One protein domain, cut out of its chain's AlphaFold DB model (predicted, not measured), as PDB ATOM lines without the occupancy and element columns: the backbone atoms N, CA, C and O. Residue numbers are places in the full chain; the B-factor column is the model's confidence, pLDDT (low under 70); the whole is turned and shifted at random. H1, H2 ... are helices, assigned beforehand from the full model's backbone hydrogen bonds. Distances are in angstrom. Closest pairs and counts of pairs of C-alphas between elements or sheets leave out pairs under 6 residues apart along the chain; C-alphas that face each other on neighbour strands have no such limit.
ATOM      1  N   PRO A  25     204.729 293.451 324.144       97.44
ATOM      2  CA  PRO A  25     203.989 294.143 325.204       97.44
ATOM      3  C   PRO A  25     204.275 295.644 325.276       97.44
ATOM      4  O   PRO A  25     203.424 296.397 325.743       97.44
ATOM      5  N   VAL A  26     205.449 296.098 324.810       97.38
ATOM      6  CA  VAL A  26     205.876 297.508 324.902       97.38
ATOM      7  C   VAL A  26     204.835 298.433 324.278       97.38
ATOM      8  O   VAL A  26     204.430 299.413 324.898       97.38
ATOM      9  N   LYS A  27     204.350 298.098 323.076       97.75
ATOM     10  CA  LYS A  27     203.372 298.922 322.354       97.75
ATOM     11  C   LYS A  27     202.073 299.081 323.148       97.75
ATOM     12  O   LYS A  27     201.590 300.202 323.283       97.75
ATOM     13  N   LEU A  28     201.535 297.984 323.680       98.19
ATOM     14  CA  LEU A  28     200.263 297.982 324.409       98.19
ATOM     15  C   LEU A  28     200.388 298.693 325.760       98.19
ATOM     16  O   LEU A  28     199.549 299.516 326.113       98.19
ATOM     17  N   LEU A  29     201.480 298.452 326.491       98.19
ATOM     18  CA  LEU A  29     201.736 299.128 327.763       98.19
ATOM     19  C   LEU A  29     201.951 300.638 327.574       98.19
ATOM     20  O   LEU A  29     201.470 301.420 328.388       98.19
ATOM     21  N   MET A  30     202.602 301.067 326.485       97.94
ATOM     22  CA  MET A  30     202.752 302.495 326.158       97.94
ATOM     23  C   MET A  30     201.420 303.147 325.793       97.94
ATOM     24  O   MET A  30     201.206 304.317 326.108       97.94
ATOM     25  N   GLN A  31     200.532 302.419 325.111       97.75
ATOM     26  CA  GLN A  31     199.185 302.901 324.809       97.75
ATOM     27  C   GLN A  31     198.381 303.111 326.094       97.75
ATOM     28  O   GLN A  31     197.827 304.192 326.274       97.75
ATOM     29  N   LEU A  32     198.401 302.141 327.016       98.06
ATOM     30  CA  LEU A  32     197.754 302.271 328.324       98.06
ATOM     31  C   LEU A  32     198.321 303.447 329.131       98.06
ATOM     32  O   LEU A  32     197.554 304.241 329.676       98.06
ATOM     33  N   ASP A  33     199.648 303.595 329.170       97.69
ATOM     34  CA  ASP A  33     200.320 304.678 329.899       97.69
ATOM     35  C   ASP A  33     199.890 306.064 329.381       97.69
ATOM     36  O   ASP A  33     199.513 306.942 330.161       97.69
ATOM     37  N   ARG A  34     199.829 306.225 328.050       97.50
ATOM     38  CA  ARG A  34     199.340 307.450 327.388       97.50
ATOM     39  C   ARG A  34     197.845 307.694 327.598       97.50
ATOM     40  O   ARG A  34     197.438 308.849 327.670       97.50
ATOM     41  N   ALA A  35     197.047 306.633 327.690       97.25
ATOM     42  CA  ALA A  35     195.593 306.701 327.826       97.25
ATOM     43  C   ALA A  35     195.107 306.953 329.266       97.25
ATOM     44  O   ALA A  35     193.912 307.127 329.475       97.25
ATOM     45  N   GLY A  36     196.002 306.995 330.261       96.25
ATOM     46  CA  GLY A  36     195.642 307.320 331.648       96.25
ATOM     47  C   GLY A  36     196.330 306.458 332.705       96.25
ATOM     48  O   GLY A  36     196.414 306.876 333.859       96.25
ATOM     49  N   ALA A  37     196.912 305.313 332.332       97.31
ATOM     50  CA  ALA A  37     197.665 304.431 333.230       97.31
ATOM     51  C   ALA A  37     199.070 304.976 333.566       97.31
ATOM     52  O   ALA A  37     200.054 304.246 333.489       97.31
ATOM     53  N   ARG A  38     199.185 306.264 333.902       95.56
ATOM     54  CA  ARG A  38     200.466 306.980 334.001       95.56
ATOM     55  C   ARG A  38     201.448 306.298 334.960       95.56
ATOM     56  O   ARG A  38     201.110 306.027 336.118       95.56
ATOM     57  N   GLY A  39     202.673 306.102 334.482       95.75
ATOM     58  CA  GLY A  39     203.781 305.496 335.219       95.75
ATOM     59  C   GLY A  39     203.819 303.967 335.150       95.75
ATOM     60  O   GLY A  39     204.748 303.374 335.693       95.75
ATOM     61  N   LEU A  40     202.876 303.314 334.459       96.94
ATOM     62  CA  LEU A  40     202.748 301.854 334.439       96.94
ATOM     63  C   LEU A  40     204.026 301.161 333.953       96.94
ATOM     64  O   LEU A  40     204.454 300.174 334.547       96.94
ATOM     65  N   ILE A  41     204.651 301.666 332.887       96.75
ATOM     66  CA  ILE A  41     205.883 301.063 332.352       96.75
ATOM     67  C   ILE A  41     207.023 301.169 333.362       96.75
ATOM     68  O   ILE A  41     207.725 300.182 333.585       96.75
ATOM     69  N   ALA A  42     207.198 302.345 333.969       95.75
ATOM     70  CA  ALA A  42     208.225 302.559 334.980       95.75
ATOM     71  C   ALA A  42     208.013 301.593 336.152       95.75
ATOM     72  O   ALA A  42     208.922 300.841 336.498       95.75
ATOM     73  N   ASP A  43     206.785 301.507 336.665       95.94
ATOM     74  CA  ASP A  43     206.427 300.604 337.758       95.94
ATOM     75  C   ASP A  43     206.724 299.131 337.405       95.94
ATOM     76  O   ASP A  43     207.304 298.397 338.207       95.94
ATOM     77  N   LEU A  44     206.421 298.691 336.178       95.75
ATOM     78  CA  LEU A  44     206.677 297.316 335.729       95.75
ATOM     79  C   LEU A  44     208.165 296.990 335.509       95.75
ATOM     80  O   LEU A  44     208.561 295.833 335.696       95.75
ATOM     81  N   ILE A  45     209.008 297.970 335.164       95.00
ATOM     82  CA  ILE A  45     210.474 297.799 335.084       95.00
ATOM     83  C   ILE A  45     211.062 297.469 336.464       95.00
ATOM     84  O   ILE A  45     212.016 296.690 336.555       95.00
ATOM     85  N   HIS A  46     210.464 297.997 337.536       93.00
ATOM     86  CA  HIS A  46     210.861 297.724 338.923       93.00
ATOM     87  C   HIS A  46     210.087 296.567 339.571       93.00
ATOM     88  O   HIS A  46     210.495 296.058 340.614       93.00
ATOM     89  N   ALA A  47     208.976 296.136 338.971       94.06
ATOM     90  CA  ALA A  47     208.141 295.078 339.516       94.06
ATOM     91  C   ALA A  47     208.839 293.708 339.522       94.06
ATOM     92  O   ALA A  47     209.645 293.378 338.648       94.06
ATOM     93  N   GLY A  48     208.451 292.866 340.483       93.81
ATOM     94  CA  GLY A  48     208.868 291.468 340.523       93.81
ATOM     95  C   GLY A  48     208.343 290.658 339.330       93.81
ATOM     96  O   GLY A  48     207.327 290.994 338.717       93.81
ATOM     97  N   VAL A  49     209.015 289.535 339.054       95.44
ATOM     98  CA  VAL A  49     208.760 288.637 337.911       95.44
ATOM     99  C   VAL A  49     207.274 288.320 337.713       95.44
ATOM    100  O   VAL A  49     206.736 288.531 336.630       95.44
ATOM    101  N   LEU A  50     206.573 287.854 338.752       96.81
ATOM    102  CA  LEU A  50     205.173 287.440 338.605       96.81
ATOM    103  C   LEU A  50     204.216 288.604 338.343       96.81
ATOM    104  O   LEU A  50     203.261 288.428 337.594       96.81
ATOM    105  N   THR A  51     204.455 289.777 338.931       97.31
ATOM    106  CA  THR A  51     203.640 290.973 338.666       97.31
ATOM    107  C   THR A  51     203.794 291.399 337.213       97.31
ATOM    108  O   THR A  51     202.803 291.641 336.528       97.31
ATOM    109  N   ARG A  52     205.032 291.391 336.707       96.75
ATOM    110  CA  ARG A  52     205.318 291.696 335.306       96.75
ATOM    111  C   ARG A  52     204.664 290.699 334.353       96.75
ATOM    112  O   ARG A  52     203.995 291.105 333.410       96.75
ATOM    113  N   GLN A  53     204.780 289.403 334.636       98.19
ATOM    114  CA  GLN A  53     204.129 288.375 333.824       98.19
ATOM    115  C   GLN A  53     202.602 288.466 333.877       98.19
ATOM    116  O   GLN A  53     201.955 288.282 332.853       98.19
ATOM    117  N   ALA A  54     202.005 288.799 335.025       98.62
ATOM    118  CA  ALA A  54     200.564 289.029 335.111       98.62
ATOM    119  C   ALA A  54     200.116 290.232 334.265       98.62
ATOM    120  O   ALA A  54     199.069 290.159 333.624       98.62
ATOM    121  N   ALA A  55     200.924 291.295 334.203       98.44
ATOM    122  CA  ALA A  55     200.687 292.409 333.291       98.44
ATOM    123  C   ALA A  55     200.741 291.966 331.825       98.44
ATOM    124  O   ALA A  55     199.823 292.289 331.076       98.44
ATOM    125  N   TYR A  56     201.741 291.170 331.431       98.56
ATOM    126  CA  TYR A  56     201.826 290.610 330.077       98.56
ATOM    127  C   TYR A  56     200.624 289.721 329.739       98.56
ATOM    128  O   TYR A  56     200.038 289.873 328.674       98.56
ATOM    129  N   VAL A  57     200.201 288.851 330.660       98.69
ATOM    130  CA  VAL A  57     198.997 288.019 330.504       98.69
ATOM    131  C   VAL A  57     197.757 288.883 330.277       98.69
ATOM    132  O   VAL A  57     196.981 288.605 329.367       98.69
ATOM    133  N   ALA A  58     197.568 289.934 331.081       98.56
ATOM    134  CA  ALA A  58     196.419 290.823 330.951       98.56
ATOM    135  C   ALA A  58     196.408 291.531 329.591       98.56
ATOM    136  O   ALA A  58     195.424 291.414 328.868       98.56
ATOM    137  N   VAL A  59     197.509 292.176 329.188       98.38
ATOM    138  CA  VAL A  59     197.556 292.876 327.889       98.38
ATOM    139  C   VAL A  59     197.555 291.929 326.685       98.38
ATOM    140  O   VAL A  59     197.224 292.362 325.588       98.38
ATOM    141  N   ALA A  60     197.896 290.647 326.862       98.38
ATOM    142  CA  ALA A  60     197.755 289.625 325.823       98.38
ATOM    143  C   ALA A  60     196.303 289.172 325.608       98.38
ATOM    144  O   ALA A  60     195.952 288.759 324.506       98.38
ATOM    145  N   CYS A  61     195.496 289.133 326.673       98.31
ATOM    146  CA  CYS A  61     194.256 288.351 326.692       98.31
ATOM    147  C   CYS A  61     192.987 289.157 326.985       98.31
ATOM    148  O   CYS A  61     191.905 288.646 326.695       98.31
ATOM    149  N   VAL A  62     193.101 290.347 327.578       97.56
ATOM    150  CA  VAL A  62     191.974 291.243 327.869       97.56
ATOM    151  C   VAL A  62     191.702 292.129 326.658       97.56
ATOM    152  O   VAL A  62     192.634 292.606 326.013       97.56
ATOM    153  N   ASP A  63     190.424 292.371 326.379       97.19
ATOM    154  CA  ASP A  63     190.007 293.435 325.471       97.19
ATOM    155  C   ASP A  63     190.257 294.793 326.148       97.19
ATOM    156  O   ASP A  63     189.548 295.177 327.081       97.19
ATOM    157  N   LEU A  64     191.326 295.476 325.734       96.50
ATOM    158  CA  LEU A  64     191.744 296.747 326.331       96.50
ATOM    159  C   LEU A  64     190.795 297.902 325.982       96.50
ATOM    160  O   LEU A  64     190.808 298.905 326.694       96.50
ATOM    161  N   ASP A  65     189.973 297.750 324.938       96.00
ATOM    162  CA  ASP A  65     188.979 298.742 324.524       96.00
ATOM    163  C   ASP A  65     187.649 298.566 325.283       96.00
ATOM    164  O   ASP A  65     186.863 299.507 325.389       96.00
ATOM    165  N   ALA A  66     187.409 297.382 325.863       96.19
ATOM    166  CA  ALA A  66     186.229 297.065 326.671       96.19
ATOM    167  C   ALA A  66     186.584 296.312 327.977       96.19
ATOM    168  O   ALA A  66     186.181 295.156 328.173       96.19
ATOM    169  N   PRO A  67     187.312 296.937 328.927       97.19
ATOM    170  CA  PRO A  67     187.897 296.230 330.066       97.19
ATOM    171  C   PRO A  67     186.930 295.986 331.241       97.19
ATOM    172  O   PRO A  67     187.354 295.417 332.252       97.19
ATOM    173  N   CYS A  68     185.652 296.376 331.145       97.62
ATOM    174  CA  CYS A  68     184.696 296.368 332.265       97.62
ATOM    175  C   CYS A  68     184.646 295.014 332.986       97.62
ATOM    176  O   CYS A  68     184.874 294.939 334.188       97.62
ATOM    177  N   ALA A  69     184.480 293.913 332.244       97.44
ATOM    178  CA  ALA A  69     184.388 292.577 332.838       97.44
ATOM    179  C   ALA A  69     185.667 292.152 333.587       97.44
ATOM    180  O   ALA A  69     185.601 291.398 334.559       97.44
ATOM    181  N   PHE A  70     186.839 292.606 333.137       98.44
ATOM    182  CA  PHE A  70     188.113 292.352 333.809       98.44
ATOM    183  C   PHE A  70     188.232 293.178 335.101       98.44
ATOM    184  O   PHE A  70     188.611 292.641 336.145       98.44
ATOM    185  N   LEU A  71     187.860 294.459 335.054       98.44
ATOM    186  CA  LEU A  71     187.971 295.392 336.179       98.44
ATOM    187  C   LEU A  71     186.918 295.133 337.266       98.44
ATOM    188  O   LEU A  71     187.253 295.167 338.455       98.44
ATOM    189  N   ASP A  72     185.704 294.736 336.881       98.12
ATOM    190  CA  ASP A  72     184.626 294.333 337.791       98.12
ATOM    191  C   ASP A  72     185.040 293.141 338.661       98.12
ATOM    192  O   ASP A  72     184.872 293.153 339.884       98.12
ATOM    193  N   ARG A  73     185.677 292.124 338.059       98.12
ATOM    194  CA  ARG A  73     186.208 290.954 338.791       98.12
ATOM    195  C   ARG A  73     187.269 291.343 339.821       98.12
ATOM    196  O   ARG A  73     187.414 290.669 340.839       98.12
ATOM    197  N   LEU A  74     187.988 292.439 339.579       98.12
ATOM    198  CA  LEU A  74     188.988 293.002 340.488       98.12
ATOM    199  C   LEU A  74     188.418 294.065 341.434       98.12
ATOM    200  O   LEU A  74     189.181 294.624 342.231       98.12
ATOM    201  N   LYS A  75     187.107 294.337 341.379       97.69
ATOM    202  CA  LYS A  75     186.415 295.358 342.179       97.69
ATOM    203  C   LYS A  75     187.074 296.733 342.034       97.69
ATOM    204  O   LYS A  75     187.455 297.353 343.030       97.69
ATOM    205  N   ILE A  76     187.319 297.150 340.793       97.88
ATOM    206  CA  ILE A  76     187.884 298.460 340.456       97.88
ATOM    207  C   ILE A  76     186.778 299.291 339.804       97.88
ATOM    208  O   ILE A  76     186.287 298.939 338.744       97.88
ATOM    209  N   ASN A  77     186.403 300.404 340.442       95.19
ATOM    210  CA  ASN A  77     185.298 301.275 340.015       95.19
ATOM    211  C   ASN A  77     185.736 302.278 338.930       95.19
ATOM    212  O   ASN A  77     185.512 303.481 339.062       95.19
ATOM    213  N   ARG A  78     186.450 301.786 337.919       94.50
ATOM    214  CA  ARG A  78     186.904 302.520 336.735       94.50
ATOM    215  C   ARG A  78     186.949 301.535 335.582       94.50
ATOM    216  O   ARG A  78     187.437 300.429 335.779       94.50
ATOM    217  N   ASP A  79     186.466 301.944 334.424       95.00
ATOM    218  CA  ASP A  79     186.334 301.142 333.206       95.00
ATOM    219  C   ASP A  79     187.287 301.596 332.085       95.00
ATOM    220  O   ASP A  79     187.144 301.200 330.933       95.00
ATOM    221  N   ASP A  80     188.290 302.401 332.431       96.69
ATOM    222  CA  ASP A  80     189.247 303.012 331.514       96.69
ATOM    223  C   ASP A  80     190.679 302.464 331.690       96.69
ATOM    224  O   ASP A  80     190.968 301.575 332.502       96.69
ATOM    225  N   ALA A  81     191.623 303.028 330.929       97.12
ATOM    226  CA  ALA A  81     193.039 302.683 331.029       97.12
ATOM    227  C   ALA A  81     193.618 302.942 332.433       97.12
ATOM    228  O   ALA A  81     194.502 302.203 332.870       97.12
ATOM    229  N   GLU A  82     193.124 303.944 333.173       97.81
ATOM    230  CA  GLU A  82     193.551 304.180 334.556       97.81
ATOM    231  C   GLU A  82     193.143 303.007 335.459       97.81
ATOM    232  O   GLU A  82     193.969 302.526 336.241       97.81
ATOM    233  N   GLY A  83     191.922 302.481 335.298       97.88
ATOM    234  CA  GLY A  83     191.458 301.258 335.956       97.88
ATOM    235  C   GLY A  83     192.366 300.052 335.686       97.88
ATOM    236  O   GLY A  83     192.780 299.365 336.627       97.88
ATOM    237  N   ILE A  84     192.770 299.842 334.427       98.00
ATOM    238  CA  ILE A  84     193.746 298.798 334.051       98.00
ATOM    239  C   ILE A  84     195.098 299.054 334.734       98.00
ATOM    240  O   ILE A  84     195.680 298.148 335.330       98.00
ATOM    241  N   GLY A  85     195.586 300.294 334.727       97.94
ATOM    242  CA  GLY A  85     196.820 300.673 335.414       97.94
ATOM    243  C   GLY A  85     196.783 300.406 336.922       97.94
ATOM    244  O   GLY A  85     197.781 299.968 337.497       97.94
ATOM    245  N   ILE A  86     195.647 300.640 337.585       97.75
ATOM    246  CA  ILE A  86     195.437 300.303 339.002       97.75
ATOM    247  C   ILE A  86     195.498 298.785 339.198       97.75
ATOM    248  O   ILE A  86     196.207 298.313 340.090       97.75
ATOM    249  N   ALA A  87     194.806 298.022 338.345       98.12
ATOM    250  CA  ALA A  87     194.797 296.563 338.395       98.12
ATOM    251  C   ALA A  87     196.217 295.985 338.349       98.12
ATOM    252  O   ALA A  87     196.602 295.220 339.233       98.12
ATOM    253  N   LEU A  88     197.010 296.395 337.356       97.88
ATOM    254  CA  LEU A  88     198.337 295.830 337.106       97.88
ATOM    255  C   LEU A  88     199.388 296.223 338.153       97.88
ATOM    256  O   LEU A  88     200.345 295.478 338.356       97.88
ATOM    257  N   ARG A  89     199.210 297.362 338.834       96.31
ATOM    258  CA  ARG A  89     200.148 297.850 339.859       96.31
ATOM    259  C   ARG A  89     199.826 297.364 341.265       96.31
ATOM    260  O   ARG A  89     200.736 297.080 342.036       96.31
ATOM    261  N   GLN A  90     198.541 297.314 341.617       96.12
ATOM    262  CA  GLN A  90     198.114 297.172 343.012       96.12
ATOM    263  C   GLN A  90     197.530 295.796 343.340       96.12
ATOM    264  O   GLN A  90     197.490 295.412 344.513       96.12
ATOM    265  N   ARG A  91     197.041 295.044 342.348       97.94
ATOM    266  CA  ARG A  91     196.452 293.718 342.588       97.94
ATOM    267  C   ARG A  91     197.523 292.633 342.560       97.94
ATOM    268  O   ARG A  91     198.564 292.759 341.918       97.94
ATOM    269  N   ARG A  92     197.271 291.531 343.272       98.06
ATOM    270  CA  ARG A  92     198.196 290.391 343.277       98.06
ATOM    271  C   ARG A  92     198.191 289.746 341.894       98.06
ATOM    272  O   ARG A  92     197.132 289.576 341.299       98.06
ATOM    273  N   ALA A  93     199.356 289.292 341.434       98.19
ATOM    274  CA  ALA A  93     199.520 288.650 340.125       98.19
ATOM    275  C   ALA A  93     198.484 287.541 339.850       98.19
ATOM    276  O   ALA A  93     197.923 287.457 338.763       98.19
ATOM    277  N   ARG A  94     198.191 286.710 340.859       98.62
ATOM    278  CA  ARG A  94     197.181 285.648 340.763       98.62
ATOM    279  C   ARG A  94     195.769 286.193 340.538       98.62
ATOM    280  O   ARG A  94     195.045 285.608 339.745       98.62
ATOM    281  N   ASP A  95     195.394 287.278 341.213       98.69
ATOM    282  CA  ASP A  95     194.063 287.881 341.085       98.69
ATOM    283  C   ASP A  95     193.892 288.503 339.696       98.69
ATOM    284  O   ASP A  95     192.864 288.305 339.059       98.69
ATOM    285  N   VAL A  96     194.938 289.172 339.191       98.69
ATOM    286  CA  VAL A  96     194.979 289.702 337.820       98.69
ATOM    287  C   VAL A  96     194.790 288.576 336.803       98.69
ATOM    288  O   VAL A  96     193.898 288.652 335.969       98.69
ATOM    289  N   ILE A  97     195.568 287.494 336.906       98.69
ATOM    290  CA  ILE A  97     195.458 286.336 336.002       98.69
ATOM    291  C   ILE A  97     194.065 285.690 336.090       98.69
ATOM    292  O   ILE A  97     193.481 285.349 335.064       98.69
ATOM    293  N   ALA A  98     193.522 285.538 337.299       98.62
ATOM    294  CA  ALA A  98     192.189 284.985 337.513       98.62
ATOM    295  C   ALA A  98     191.112 285.834 336.819       98.62
ATOM    296  O   ALA A  98     190.295 285.304 336.066       98.62
ATOM    297  N   ALA A  99     191.170 287.157 336.995       98.69
ATOM    298  CA  ALA A  99     190.264 288.096 336.348       98.69
ATOM    299  C   ALA A  99     190.389 288.069 334.816       98.69
ATOM    300  O   ALA A  99     189.359 288.086 334.135       98.69
ATOM    301  N   THR A 100     191.613 287.964 334.285       98.62
ATOM    302  CA  THR A 100     191.887 287.853 332.842       98.62
ATOM    303  C   THR A 100     191.203 286.636 332.223       98.62
ATOM    304  O   THR A 100     190.581 286.756 331.172       98.62
ATOM    305  N   PHE A 101     191.268 285.473 332.877       98.44
ATOM    306  CA  PHE A 101     190.667 284.231 332.370       98.44
ATOM    307  C   PHE A 101     189.242 283.966 332.877       98.44
ATOM    308  O   PHE A 101     188.675 282.916 332.582       98.44
ATOM    309  N   GLY A 102     188.653 284.896 333.636       97.75
ATOM    310  CA  GLY A 102     187.293 284.760 334.160       97.75
ATOM    311  C   GLY A 102     187.115 283.612 335.158       97.75
ATOM    312  O   GLY A 102     186.044 283.016 335.207       97.75
ATOM    313  N   VAL A 103     188.148 283.299 335.944       98.25
ATOM    314  CA  VAL A 103     188.122 282.260 336.987       98.25
ATOM    315  C   VAL A 103     188.323 282.871 338.373       98.25
ATOM    316  O   VAL A 103     188.734 284.024 338.503       98.25
ATOM    317  N   ILE A 104     188.069 282.103 339.433       97.94
ATOM    318  CA  ILE A 104     188.424 282.521 340.795       97.94
ATOM    319  C   ILE A 104     189.925 282.295 341.069       97.94
ATOM    320  O   ILE A 104     190.531 281.390 340.489       97.94
ATOM    321  N   PRO A 105     190.562 283.059 341.981       98.12
ATOM    322  CA  PRO A 105     192.000 282.931 342.250       98.12
ATOM    323  C   PRO A 105     192.480 281.527 342.666       98.12
ATOM    324  O   PRO A 105     193.638 281.178 342.422       98.12
ATOM    325  N   SER A 106     191.631 280.706 343.293       97.00
ATOM    326  CA  SER A 106     191.967 279.317 343.654       97.00
ATOM    327  C   SER A 106     192.103 278.388 342.449       97.00
ATOM    328  O   SER A 106     192.817 277.389 342.541       97.00
ATOM    329  N   ASP A 107     191.471 278.738 341.328       96.94
ATOM    330  CA  ASP A 107     191.391 277.897 340.133       96.94
ATOM    331  C   ASP A 107     192.528 278.180 339.150       96.94
ATOM    332  O   ASP A 107     192.758 277.407 338.221       96.94
ATOM    333  N   VAL A 108     193.299 279.250 339.375       98.06
ATOM    334  CA  VAL A 108     194.530 279.515 338.625       98.06
ATOM    335  C   VAL A 108     195.535 278.389 338.908       98.06
ATOM    336  O   VAL A 108     195.991 278.249 340.053       98.06
ATOM    337  N   PRO A 109     195.950 277.599 337.897       97.19
ATOM    338  CA  PRO A 109     196.833 276.468 338.134       97.19
ATOM    339  C   PRO A 109     198.167 276.923 338.736       97.19
ATOM    340  O   PRO A 109     198.881 277.743 338.161       97.19
ATOM    341  N   ALA A 110     198.583 276.333 339.861       95.88
ATOM    342  CA  ALA A 110     199.890 276.645 340.456       95.88
ATOM    343  C   ALA A 110     201.057 276.364 339.485       95.88
ATOM    344  O   ALA A 110     202.083 277.044 339.511       95.88
ATOM    345  N   GLY A 111     200.888 275.377 338.595       95.81
ATOM    346  CA  GLY A 111     201.822 275.100 337.504       95.81
ATOM    347  C   GLY A 111     201.956 276.254 336.508       95.81
ATOM    348  O   GLY A 111     203.061 276.476 336.027       95.81
ATOM    349  N   TYR A 112     200.882 277.009 336.255       98.06
ATOM    350  CA  TYR A 112     200.891 278.154 335.341       98.06
ATOM    351  C   TYR A 112     201.758 279.277 335.898       98.06
ATOM    352  O   TYR A 112     202.709 279.694 335.251       98.06
ATOM    353  N   LEU A 113     201.535 279.667 337.158       97.69
ATOM    354  CA  LEU A 113     202.351 280.691 337.827       97.69
ATOM    355  C   LEU A 113     203.844 280.323 337.840       97.69
ATOM    356  O   LEU A 113     204.697 281.163 337.567       97.69
ATOM    357  N   ARG A 114     204.171 279.050 338.106       96.81
ATOM    358  CA  ARG A 114     205.558 278.559 338.046       96.81
ATOM    359  C   ARG A 114     206.125 278.548 336.627       96.81
ATOM    360  O   ARG A 114     207.310 278.801 336.455       96.81
ATOM    361  N   ALA A 115     205.310 278.254 335.616       96.88
ATOM    362  CA  ALA A 115     205.725 278.333 334.222       96.88
ATOM    363  C   ALA A 115     206.033 279.779 333.810       96.88
ATOM    364  O   ALA A 115     207.091 280.009 333.233       96.88
ATOM    365  N   LEU A 116     205.190 280.743 334.201       97.62
ATOM    366  CA  LEU A 116     205.413 282.172 333.953       97.62
ATOM    367  C   LEU A 116     206.739 282.667 334.543       97.62
ATOM    368  O   LEU A 116     207.494 283.376 333.886       97.62
ATOM    369  N   ALA A 117     207.064 282.241 335.765       96.12
ATOM    370  CA  ALA A 117     208.319 282.606 336.422       96.12
ATOM    371  C   ALA A 117     209.581 282.016 335.755       96.12
ATOM    372  O   ALA A 117     210.689 282.409 336.105       96.12
ATOM    373  N   ARG A 118     209.429 281.073 334.815       95.69
ATOM    374  CA  ARG A 118     210.524 280.421 334.076       95.69
ATOM    375  C   ARG A 118     210.586 280.828 332.603       95.69
ATOM    376  O   ARG A 118     211.295 280.176 331.838       95.69
ATOM    377  N   ILE A 119     209.821 281.840 332.186       96.38
ATOM    378  CA  ILE A 119     209.831 282.281 330.787       96.38
ATOM    379  C   ILE A 119     211.218 282.819 330.426       96.38
ATOM    380  O   ILE A 119     211.740 283.695 331.108       96.38
ATOM    381  N   GLU A 120     211.825 282.285 329.372       93.69
ATOM    382  CA  GLU A 120     213.166 282.672 328.918       93.69
ATOM    383  C   GLU A 120     213.214 282.624 327.387       93.69
ATOM    384  O   GLU A 120     213.682 281.652 326.795       93.69
ATOM    385  N   GLU A 121     212.666 283.655 326.740       91.19
ATOM    386  CA  GLU A 121     212.461 283.672 325.287       91.19
ATOM    387  C   GLU A 121     213.634 284.326 324.543       91.19
ATOM    388  O   GLU A 121     214.205 283.726 323.636       91.19
ATOM    389  N   SER A 122     214.030 285.541 324.941       80.12
ATOM    390  CA  SER A 122     215.030 286.360 324.231       80.12
ATOM    391  C   SER A 122     216.426 286.266 324.853       80.12
ATOM    392  O   SER A 122     217.299 287.086 324.570       80.12
ATOM    393  N   GLY A 123     216.646 285.267 325.713       69.50
ATOM    394  CA  GLY A 123     217.916 285.068 326.407       69.50
ATOM    395  C   GLY A 123     218.197 286.132 327.468       69.50
ATOM    396  O   GLY A 123     219.366 286.420 327.739       69.50
ATOM    397  N   ALA A 124     217.159 286.735 328.067       77.44
ATOM    398  CA  ALA A 124     217.360 287.593 329.226       77.44
ATOM    399  C   ALA A 124     218.167 286.864 330.307       77.44
ATOM    400  O   ALA A 124     218.002 285.671 330.553       77.44
ATOM    401  N   LYS A 125     219.027 287.618 330.999       79.12
ATOM    402  CA  LYS A 125     219.895 287.080 332.060       79.12
ATOM    403  C   LYS A 125     219.115 286.462 333.230       79.12
ATOM    404  O   LYS A 125     219.702 285.715 334.005       79.12
ATOM    405  N   ALA A 126     217.830 286.796 333.375       87.88
ATOM    406  CA  ALA A 126     216.971 286.344 334.461       87.88
ATOM    407  C   ALA A 126     215.660 285.734 333.915       87.88
ATOM    408  O   ALA A 126     214.964 286.402 333.144       87.88
ATOM    409  N   PRO A 127     215.285 284.508 334.333       91.81
ATOM    410  CA  PRO A 127     214.009 283.896 333.970       91.81
ATOM    411  C   PRO A 127     212.797 284.705 334.444       91.81
ATOM    412  O   PRO A 127     212.823 285.371 335.479       91.81
ATOM    413  N   GLY A 128     211.712 284.627 333.676       91.56
ATOM    414  CA  GLY A 128     210.437 285.284 333.943       91.56
ATOM    415  C   GLY A 128     210.433 286.795 333.692       91.56
ATOM    416  O   GLY A 128     209.435 287.460 333.968       91.56
ATOM    417  N   VAL A 129     211.519 287.360 333.162       92.81
ATOM    418  CA  VAL A 129     211.585 288.773 332.760       92.81
ATOM    419  C   VAL A 129     211.003 288.991 331.364       92.81
ATOM    420  O   VAL A 129     210.290 289.976 331.149       92.81
ATOM    421  N   ASP A 130     211.289 288.066 330.448       93.50
ATOM    422  CA  ASP A 130     210.848 288.123 329.057       93.50
ATOM    423  C   ASP A 130     209.359 287.810 328.930       93.50
ATOM    424  O   ASP A 130     208.822 286.967 329.650       93.50
ATOM    425  N   ALA A 131     208.689 288.454 327.978       96.19
ATOM    426  CA  ALA A 131     207.404 287.961 327.505       96.19
ATOM    427  C   ALA A 131     207.610 286.778 326.550       96.19
ATOM    428  O   ALA A 131     208.660 286.665 325.913       96.19
ATOM    429  N   PHE A 132     206.594 285.926 326.401       97.56
ATOM    430  CA  PHE A 132     206.575 284.971 325.291       97.56
ATOM    431  C   PHE A 132     206.706 285.696 323.947       97.56
ATOM    432  O   PHE A 132     206.202 286.811 323.787       97.56
ATOM    433  N   ALA A 133     207.314 285.033 322.960       96.25
ATOM    434  CA  ALA A 133     207.451 285.564 321.602       96.25
ATOM    435  C   ALA A 133     206.091 285.898 320.967       96.25
ATOM    436  O   ALA A 133     205.993 286.840 320.179       96.25
ATOM    437  N   ARG A 134     205.039 285.157 321.339       97.00
ATOM    438  CA  ARG A 134     203.658 285.391 320.903       97.00
ATOM    439  C   ARG A 134     202.716 285.559 322.097       97.00
ATOM    440  O   ARG A 134     202.858 284.874 323.109       97.00
ATOM    441  N   ALA A 135     201.749 286.464 321.965       97.75
ATOM    442  CA  ALA A 135     200.796 286.791 323.026       97.75
ATOM    443  C   ALA A 135     199.802 285.647 323.321       97.75
ATOM    444  O   ALA A 135     199.473 285.389 324.478       97.75
ATOM    445  N   ASP A 136     199.366 284.918 322.296       98.12
ATOM    446  CA  ASP A 136     198.430 283.789 322.390       98.12
ATOM    447  C   ASP A 136     198.979 282.606 323.208       98.12
ATOM    448  O   ASP A 136     198.211 281.916 323.883       98.12
ATOM    449  N   THR A 137     200.307 282.428 323.250       98.38
ATOM    450  CA  THR A 137     200.984 281.407 324.069       98.38
ATOM    451  C   THR A 137     200.546 281.453 325.543       98.38
ATOM    452  O   THR A 137     200.422 280.405 326.179       98.38
ATOM    453  N   TYR A 138     200.255 282.638 326.102       98.62
ATOM    454  CA  TYR A 138     199.786 282.767 327.489       98.62
ATOM    455  C   TYR A 138     198.442 282.076 327.731       98.62
ATOM    456  O   TYR A 138     198.277 281.442 328.779       98.62
ATOM    457  N   ARG A 139     197.500 282.196 326.787       98.50
ATOM    458  CA  ARG A 139     196.179 281.557 326.855       98.50
ATOM    459  C   ARG A 139     196.301 280.054 326.656       98.50
ATOM    460  O   ARG A 139     195.824 279.299 327.496       98.50
ATOM    461  N   ILE A 140     197.034 279.644 325.622       98.31
ATOM    462  CA  ILE A 140     197.293 278.234 325.308       98.31
ATOM    463  C   ILE A 140     197.883 277.503 326.520       98.31
ATOM    464  O   ILE A 140     197.408 276.440 326.914       98.31
ATOM    465  N   LEU A 141     198.905 278.086 327.153       98.38
ATOM    466  CA  LEU A 141     199.542 277.494 328.326       98.38
ATOM    467  C   LEU A 141     198.591 277.425 329.531       98.38
ATOM    468  O   LEU A 141     198.654 276.465 330.303       98.38
ATOM    469  N   PHE A 142     197.736 278.436 329.720       98.50
ATOM    470  CA  PHE A 142     196.754 278.446 330.803       98.50
ATOM    471  C   PHE A 142     195.733 277.322 330.625       98.50
ATOM    472  O   PHE A 142     195.545 276.525 331.544       98.50
ATOM    473  N   GLU A 143     195.134 277.228 329.437       97.62
ATOM    474  CA  GLU A 143     194.153 276.201 329.075       97.62
ATOM    475  C   GLU A 143     194.761 274.804 329.197       97.62
ATOM    476  O   GLU A 143     194.221 273.961 329.906       97.62
ATOM    477  N   LEU A 144     195.958 274.586 328.643       96.94
ATOM    478  CA  LEU A 144     196.650 273.302 328.732       96.94
ATOM    479  C   LEU A 144     196.904 272.869 330.185       96.94
ATOM    480  O   LEU A 144     196.715 271.708 330.532       96.94
ATOM    481  N   LEU A 145     197.324 273.783 331.067       97.25
ATOM    482  CA  LEU A 145     197.605 273.447 332.469       97.25
ATOM    483  C   LEU A 145     196.355 273.335 333.347       97.25
ATOM    484  O   LEU A 145     196.443 272.727 334.424       97.25
ATOM    485  N   ARG A 146     195.242 273.937 332.921       96.19
ATOM    486  CA  ARG A 146     193.938 273.858 333.581       96.19
ATOM    487  C   ARG A 146     193.206 272.580 333.182       96.19
ATOM    488  O   ARG A 146     192.829 271.812 334.064       96.19
ATOM    489  N   ASP A 147     193.060 272.348 331.883       94.56
ATOM    490  CA  ASP A 147     192.210 271.299 331.323       94.56
ATOM    491  C   ASP A 147     192.919 269.934 331.380       94.56
ATOM    492  O   ASP A 147     192.306 268.936 331.750       94.56
ATOM    493  N   ASP A 148     194.239 269.890 331.154       92.25
ATOM    494  CA  ASP A 148     195.052 268.669 331.262       92.25
ATOM    495  C   ASP A 148     195.759 268.550 332.625       92.25
ATOM    496  O   ASP A 148     196.932 268.191 332.722       92.25
ATOM    497  N   ARG A 149     195.083 268.880 333.737       88.94
ATOM    498  CA  ARG A 149     195.742 269.032 335.052       88.94
ATOM    499  C   ARG A 149     196.591 267.822 335.472       88.94
ATOM    500  O   ARG A 149     197.592 268.010 336.172       88.94
ATOM    501  N   HIS A 150     196.220 266.611 335.080       90.50
ATOM    502  CA  HIS A 150     196.937 265.387 335.441       90.50
ATOM    503  C   HIS A 150     197.548 264.647 334.250       90.50
ATOM    504  O   HIS A 150     198.193 263.621 334.466       90.50
ATOM    505  N   GLY A 151     197.391 265.139 333.020       93.75
ATOM    506  CA  GLY A 151     197.978 264.465 331.872       93.75
ATOM    507  C   GLY A 151     199.439 264.803 331.645       93.75
ATOM    508  O   GLY A 151     200.077 265.625 332.316       93.75
ATOM    509  N   ARG A 152     200.002 264.057 330.696       94.25
ATOM    510  CA  ARG A 152     201.445 264.000 330.458       94.25
ATOM    511  C   ARG A 152     201.981 265.324 329.925       94.25
ATOM    512  O   ARG A 152     203.064 265.724 330.335       94.25
ATOM    513  N   ARG A 153     201.215 266.048 329.100       96.38
ATOM    514  CA  ARG A 153     201.639 267.338 328.526       96.38
ATOM    515  C   ARG A 153     201.789 268.399 329.607       96.38
ATOM    516  O   ARG A 153     202.848 269.016 329.723       96.38
ATOM    517  N   ALA A 154     200.775 268.552 330.457       96.44
ATOM    518  CA  ALA A 154     200.861 269.472 331.586       96.44
ATOM    519  C   ALA A 154     201.965 269.073 332.569       96.44
ATOM    520  O   ALA A 154     202.672 269.935 333.094       96.44
ATOM    521  N   ASN A 155     202.134 267.770 332.819       95.69
ATOM    522  CA  ASN A 155     203.214 267.268 333.658       95.69
ATOM    523  C   ASN A 155     204.591 267.636 333.082       95.69
ATOM    524  O   ASN A 155     205.428 268.199 333.784       95.69
ATOM    525  N   ALA A 156     204.801 267.403 331.789       96.50
ATOM    526  CA  ALA A 156     206.051 267.699 331.108       96.50
ATOM    527  C   ALA A 156     206.394 269.196 331.146       96.50
ATOM    528  O   ALA A 156     207.514 269.559 331.499       96.50
ATOM    529  N   LEU A 157     205.415 270.076 330.905       96.62
ATOM    530  CA  LEU A 157     205.594 271.530 331.004       96.62
ATOM    531  C   LEU A 157     205.884 272.008 332.433       96.62
ATOM    532  O   LEU A 157     206.639 272.959 332.641       96.62
ATOM    533  N   ARG A 158     205.320 271.362 333.459       95.19
ATOM    534  CA  ARG A 158     205.624 271.708 334.862       95.19
ATOM    535  C   ARG A 158     207.076 271.445 335.217       95.19
ATOM    536  O   ARG A 158     207.625 272.197 336.015       95.19
ATOM    537  N   TYR A 159     207.694 270.437 334.615       94.56
ATOM    538  CA  TYR A 159     209.067 270.041 334.916       94.56
ATOM    539  C   TYR A 159     210.073 270.407 333.811       94.56
ATOM    540  O   TYR A 159     211.257 270.118 333.963       94.56
ATOM    541  N   SER A 160     209.651 271.090 332.739       93.88
ATOM    542  CA  SER A 160     210.579 271.658 331.750       93.88
ATOM    543  C   SER A 160     211.485 272.708 332.404       93.88
ATOM    544  O   SER A 160     211.096 273.375 333.364       93.88
ATOM    545  N   SER A 161     212.725 272.848 331.941       90.62
ATOM    546  CA  SER A 161     213.674 273.765 332.585       90.62
ATOM    547  C   SER A 161     213.359 275.211 332.215       90.62
ATOM    548  O   SER A 161     213.099 276.040 333.089       90.62
ATOM    549  N   LYS A 162     213.322 275.477 330.910       92.50
ATOM    550  CA  LYS A 162     212.984 276.769 330.319       92.50
ATOM    551  C   LYS A 162     211.560 276.731 329.790       92.50
ATOM    552  O   LYS A 162     211.108 275.708 329.267       92.50
ATOM    553  N   MET A 163     210.852 277.843 329.936       96.06
ATOM    554  CA  MET A 163     209.535 278.018 329.342       96.06
ATOM    555  C   MET A 163     209.654 278.992 328.174       96.06
ATOM    556  O   MET A 163     210.053 280.139 328.343       96.06
ATOM    557  N   ARG A 164     209.340 278.518 326.976       95.75
ATOM    558  CA  ARG A 164     209.414 279.279 325.727       95.75
ATOM    559  C   ARG A 164     208.191 278.977 324.886       95.75
ATOM    560  O   ARG A 164     207.540 277.953 325.103       95.75
ATOM    561  N   SER A 165     207.908 279.838 323.920       96.38
ATOM    562  CA  SER A 165     206.783 279.637 323.005       96.38
ATOM    563  C   SER A 165     206.922 278.320 322.232       96.38
ATOM    564  O   SER A 165     205.969 277.549 322.162       96.38
ATOM    565  N   ASP A 166     208.136 278.001 321.771       95.88
ATOM    566  CA  ASP A 166     208.442 276.752 321.063       95.88
ATOM    567  C   ASP A 166     208.262 275.489 321.929       95.88
ATOM    568  O   ASP A 166     207.830 274.452 321.431       95.88
ATOM    569  N   VAL A 167     208.533 275.566 323.235       96.56
ATOM    570  CA  VAL A 167     208.327 274.468 324.193       96.56
ATOM    571  C   VAL A 167     206.836 274.206 324.415       96.56
ATOM    572  O   VAL A 167     206.428 273.047 324.516       96.56
ATOM    573  N   VAL A 168     206.015 275.260 324.474       97.25
ATOM    574  CA  VAL A 168     204.552 275.124 324.567       97.25
ATOM    575  C   VAL A 168     203.996 274.496 323.286       97.25
ATOM    576  O   VAL A 168     203.232 273.534 323.370       97.25
ATOM    577  N   ASP A 169     204.446 274.957 322.116       97.00
ATOM    578  CA  ASP A 169     204.067 274.375 320.822       97.00
ATOM    579  C   ASP A 169     204.491 272.904 320.710       97.00
ATOM    580  O   ASP A 169     203.700 272.048 320.307       97.00
ATOM    581  N   ALA A 170     205.716 272.577 321.132       97.31
ATOM    582  CA  ALA A 170     206.206 271.204 321.158       97.31
ATOM    583  C   ALA A 170     205.351 270.308 322.067       97.31
ATOM    584  O   ALA A 170     205.051 269.175 321.697       97.31
ATOM    585  N   ALA A 171     204.909 270.805 323.225       97.31
ATOM    586  CA  ALA A 171     204.043 270.047 324.127       97.31
ATOM    587  C   ALA A 171     202.662 269.752 323.531       97.31
ATOM    588  O   ALA A 171     202.115 268.678 323.782       97.31
ATOM    589  N   LEU A 172     202.111 270.669 322.733       96.75
ATOM    590  CA  LEU A 172     200.856 270.445 322.017       96.75
ATOM    591  C   LEU A 172     201.008 269.454 320.860       96.75
ATOM    592  O   LEU A 172     200.135 268.611 320.658       96.75
ATOM    593  N   ALA A 173     202.104 269.561 320.108       97.62
ATOM    594  CA  ALA A 173     202.320 268.792 318.890       97.62
ATOM    595  C   ALA A 173     202.877 267.380 319.139       97.62
ATOM    596  O   ALA A 173     202.622 266.480 318.339       97.62
ATOM    597  N   LEU A 174     203.623 267.152 320.225       97.81
ATOM    598  CA  LEU A 174     204.126 265.819 320.560       97.81
ATOM    599  C   LEU A 174     202.990 264.848 320.907       97.81
ATOM    600  O   LEU A 174     202.007 265.191 321.584       97.81
TER     601      LEU A 174
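Overview. This is residues 25 to 174 of the 396 residues of an uncharacterized protein of Methylobacterium mesophilicum SR1.6/6 (UniProt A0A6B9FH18). Two lobes of helices stand end to end along the longest axis: H1 to H6 make one lobe, H7 to H10 the other. In the first, H3 and H6 run side by side at the inner side, with H1, H2, H4 and H5 beyond them; the second is two helical hairpins, H7 with H8 and H9 with H10, and H8 packs on H3 across the join. The long link from H7 to H8, residues 117 to 136, is a stretch of 20 residues with no named element, its C-alphas 9 to 20 A from the mean of all C-alphas. The printed part has 150 residues and ten named helices, H1 to H10 in chain order, with no named strand; the class is all helix. It is compact, with a radius of gyration of the C-alphas of 14.9 A, and spans 43 by 32 by 22 A.

Arrangement. H1, residues 25 to 35, touches H2, residues 40 to 46, at a steep tilt of 49 degrees, opposite ways; their closest C-alphas, those of Asp 33 and Leu 40, are 5.9 A apart. H3, residues 49 to 61, is the hub and touches six other helices. With residues 56 to 60 alone it touches H1, about perpendicular at 80 degrees, the closest C-alphas being those of Pro 25 and Tyr 56, 6.4 A apart. H2 and H3 touch only at the corner by their link, and only just, with 3 pairs of C-alphas within 8 A; the closest are Leu 44 and Arg 52, 5.8 A. H5, residues 81 to 90, touches H1 at a steep tilt of 62 degrees, with the C-alphas of Leu 32 and Ala 81 closest at 5.5 A. It touches H2 at a shallow tilt of 20 degrees, the same way, the closest C-alphas being those of Leu 40 and Gly 85, 6.1 A apart. H6, residues 93 to 101, touches H3 at a shallow tilt of 13 degrees, the same way, with 16 pairs of C-alphas within 8 A; the closest are Thr 51 and Ala 93, 4.9 A. H4, residues 68 to 73, touches H6, the C-alphas of Phe 70 and Ala 99 being closest at 5.4 A. H7, residues 110 to 116, and H8, residues 137 to 147, form a helical hairpin at a shallow tilt of 15 degrees; the C-alphas of Tyr 112 and Phe 142 are closest, 6.1 A. H8 touches residues 57 to 61 of H3, about perpendicular at 83 degrees, with the C-alphas of Val 57 and Tyr 138 closest at 6.1 A. H9, residues 152 to 159, and H10, residues 165 to 173, form another, at 25 degrees, with the C-alphas of Arg 153 and Ala 171 closest at 5.7 A. H9 touches H7, the C-alphas of Gly 111 and Arg 158 being closest at 5.7 A. H3 and H10 are apart, as are H1 and H8. Every O i to N i+4 pair is within hydrogen-bond range in H1, H2, H3, H5, H6, H7, H8, H9 and H10; in H4 it is 1 of 2.

Along the chain. H1 begins at C-alpha 25, (203.989, 294.143, 325.204), and is 15.3 A from first to last C-alpha. H3, the longest helix by residues, is 18.3 A long and ends at C-alpha 61, (194.256, 288.351, 326.692). H5 is 14.1 A long, H6 12.6 A, H8 15.2 A and H10 12.4 A. H10 ends at C-alpha 173, (202.320, 268.792, 318.890).

Size, cuts and confidence. The C-alphas farthest apart, those of Asn 77 and Leu 174, are 44.6 A apart. The printed part has no cut. The link from H7 to H8, residues 117 to 136, is long. The mean pLDDT of the printed part is 96.1, and residue 123 is under 70.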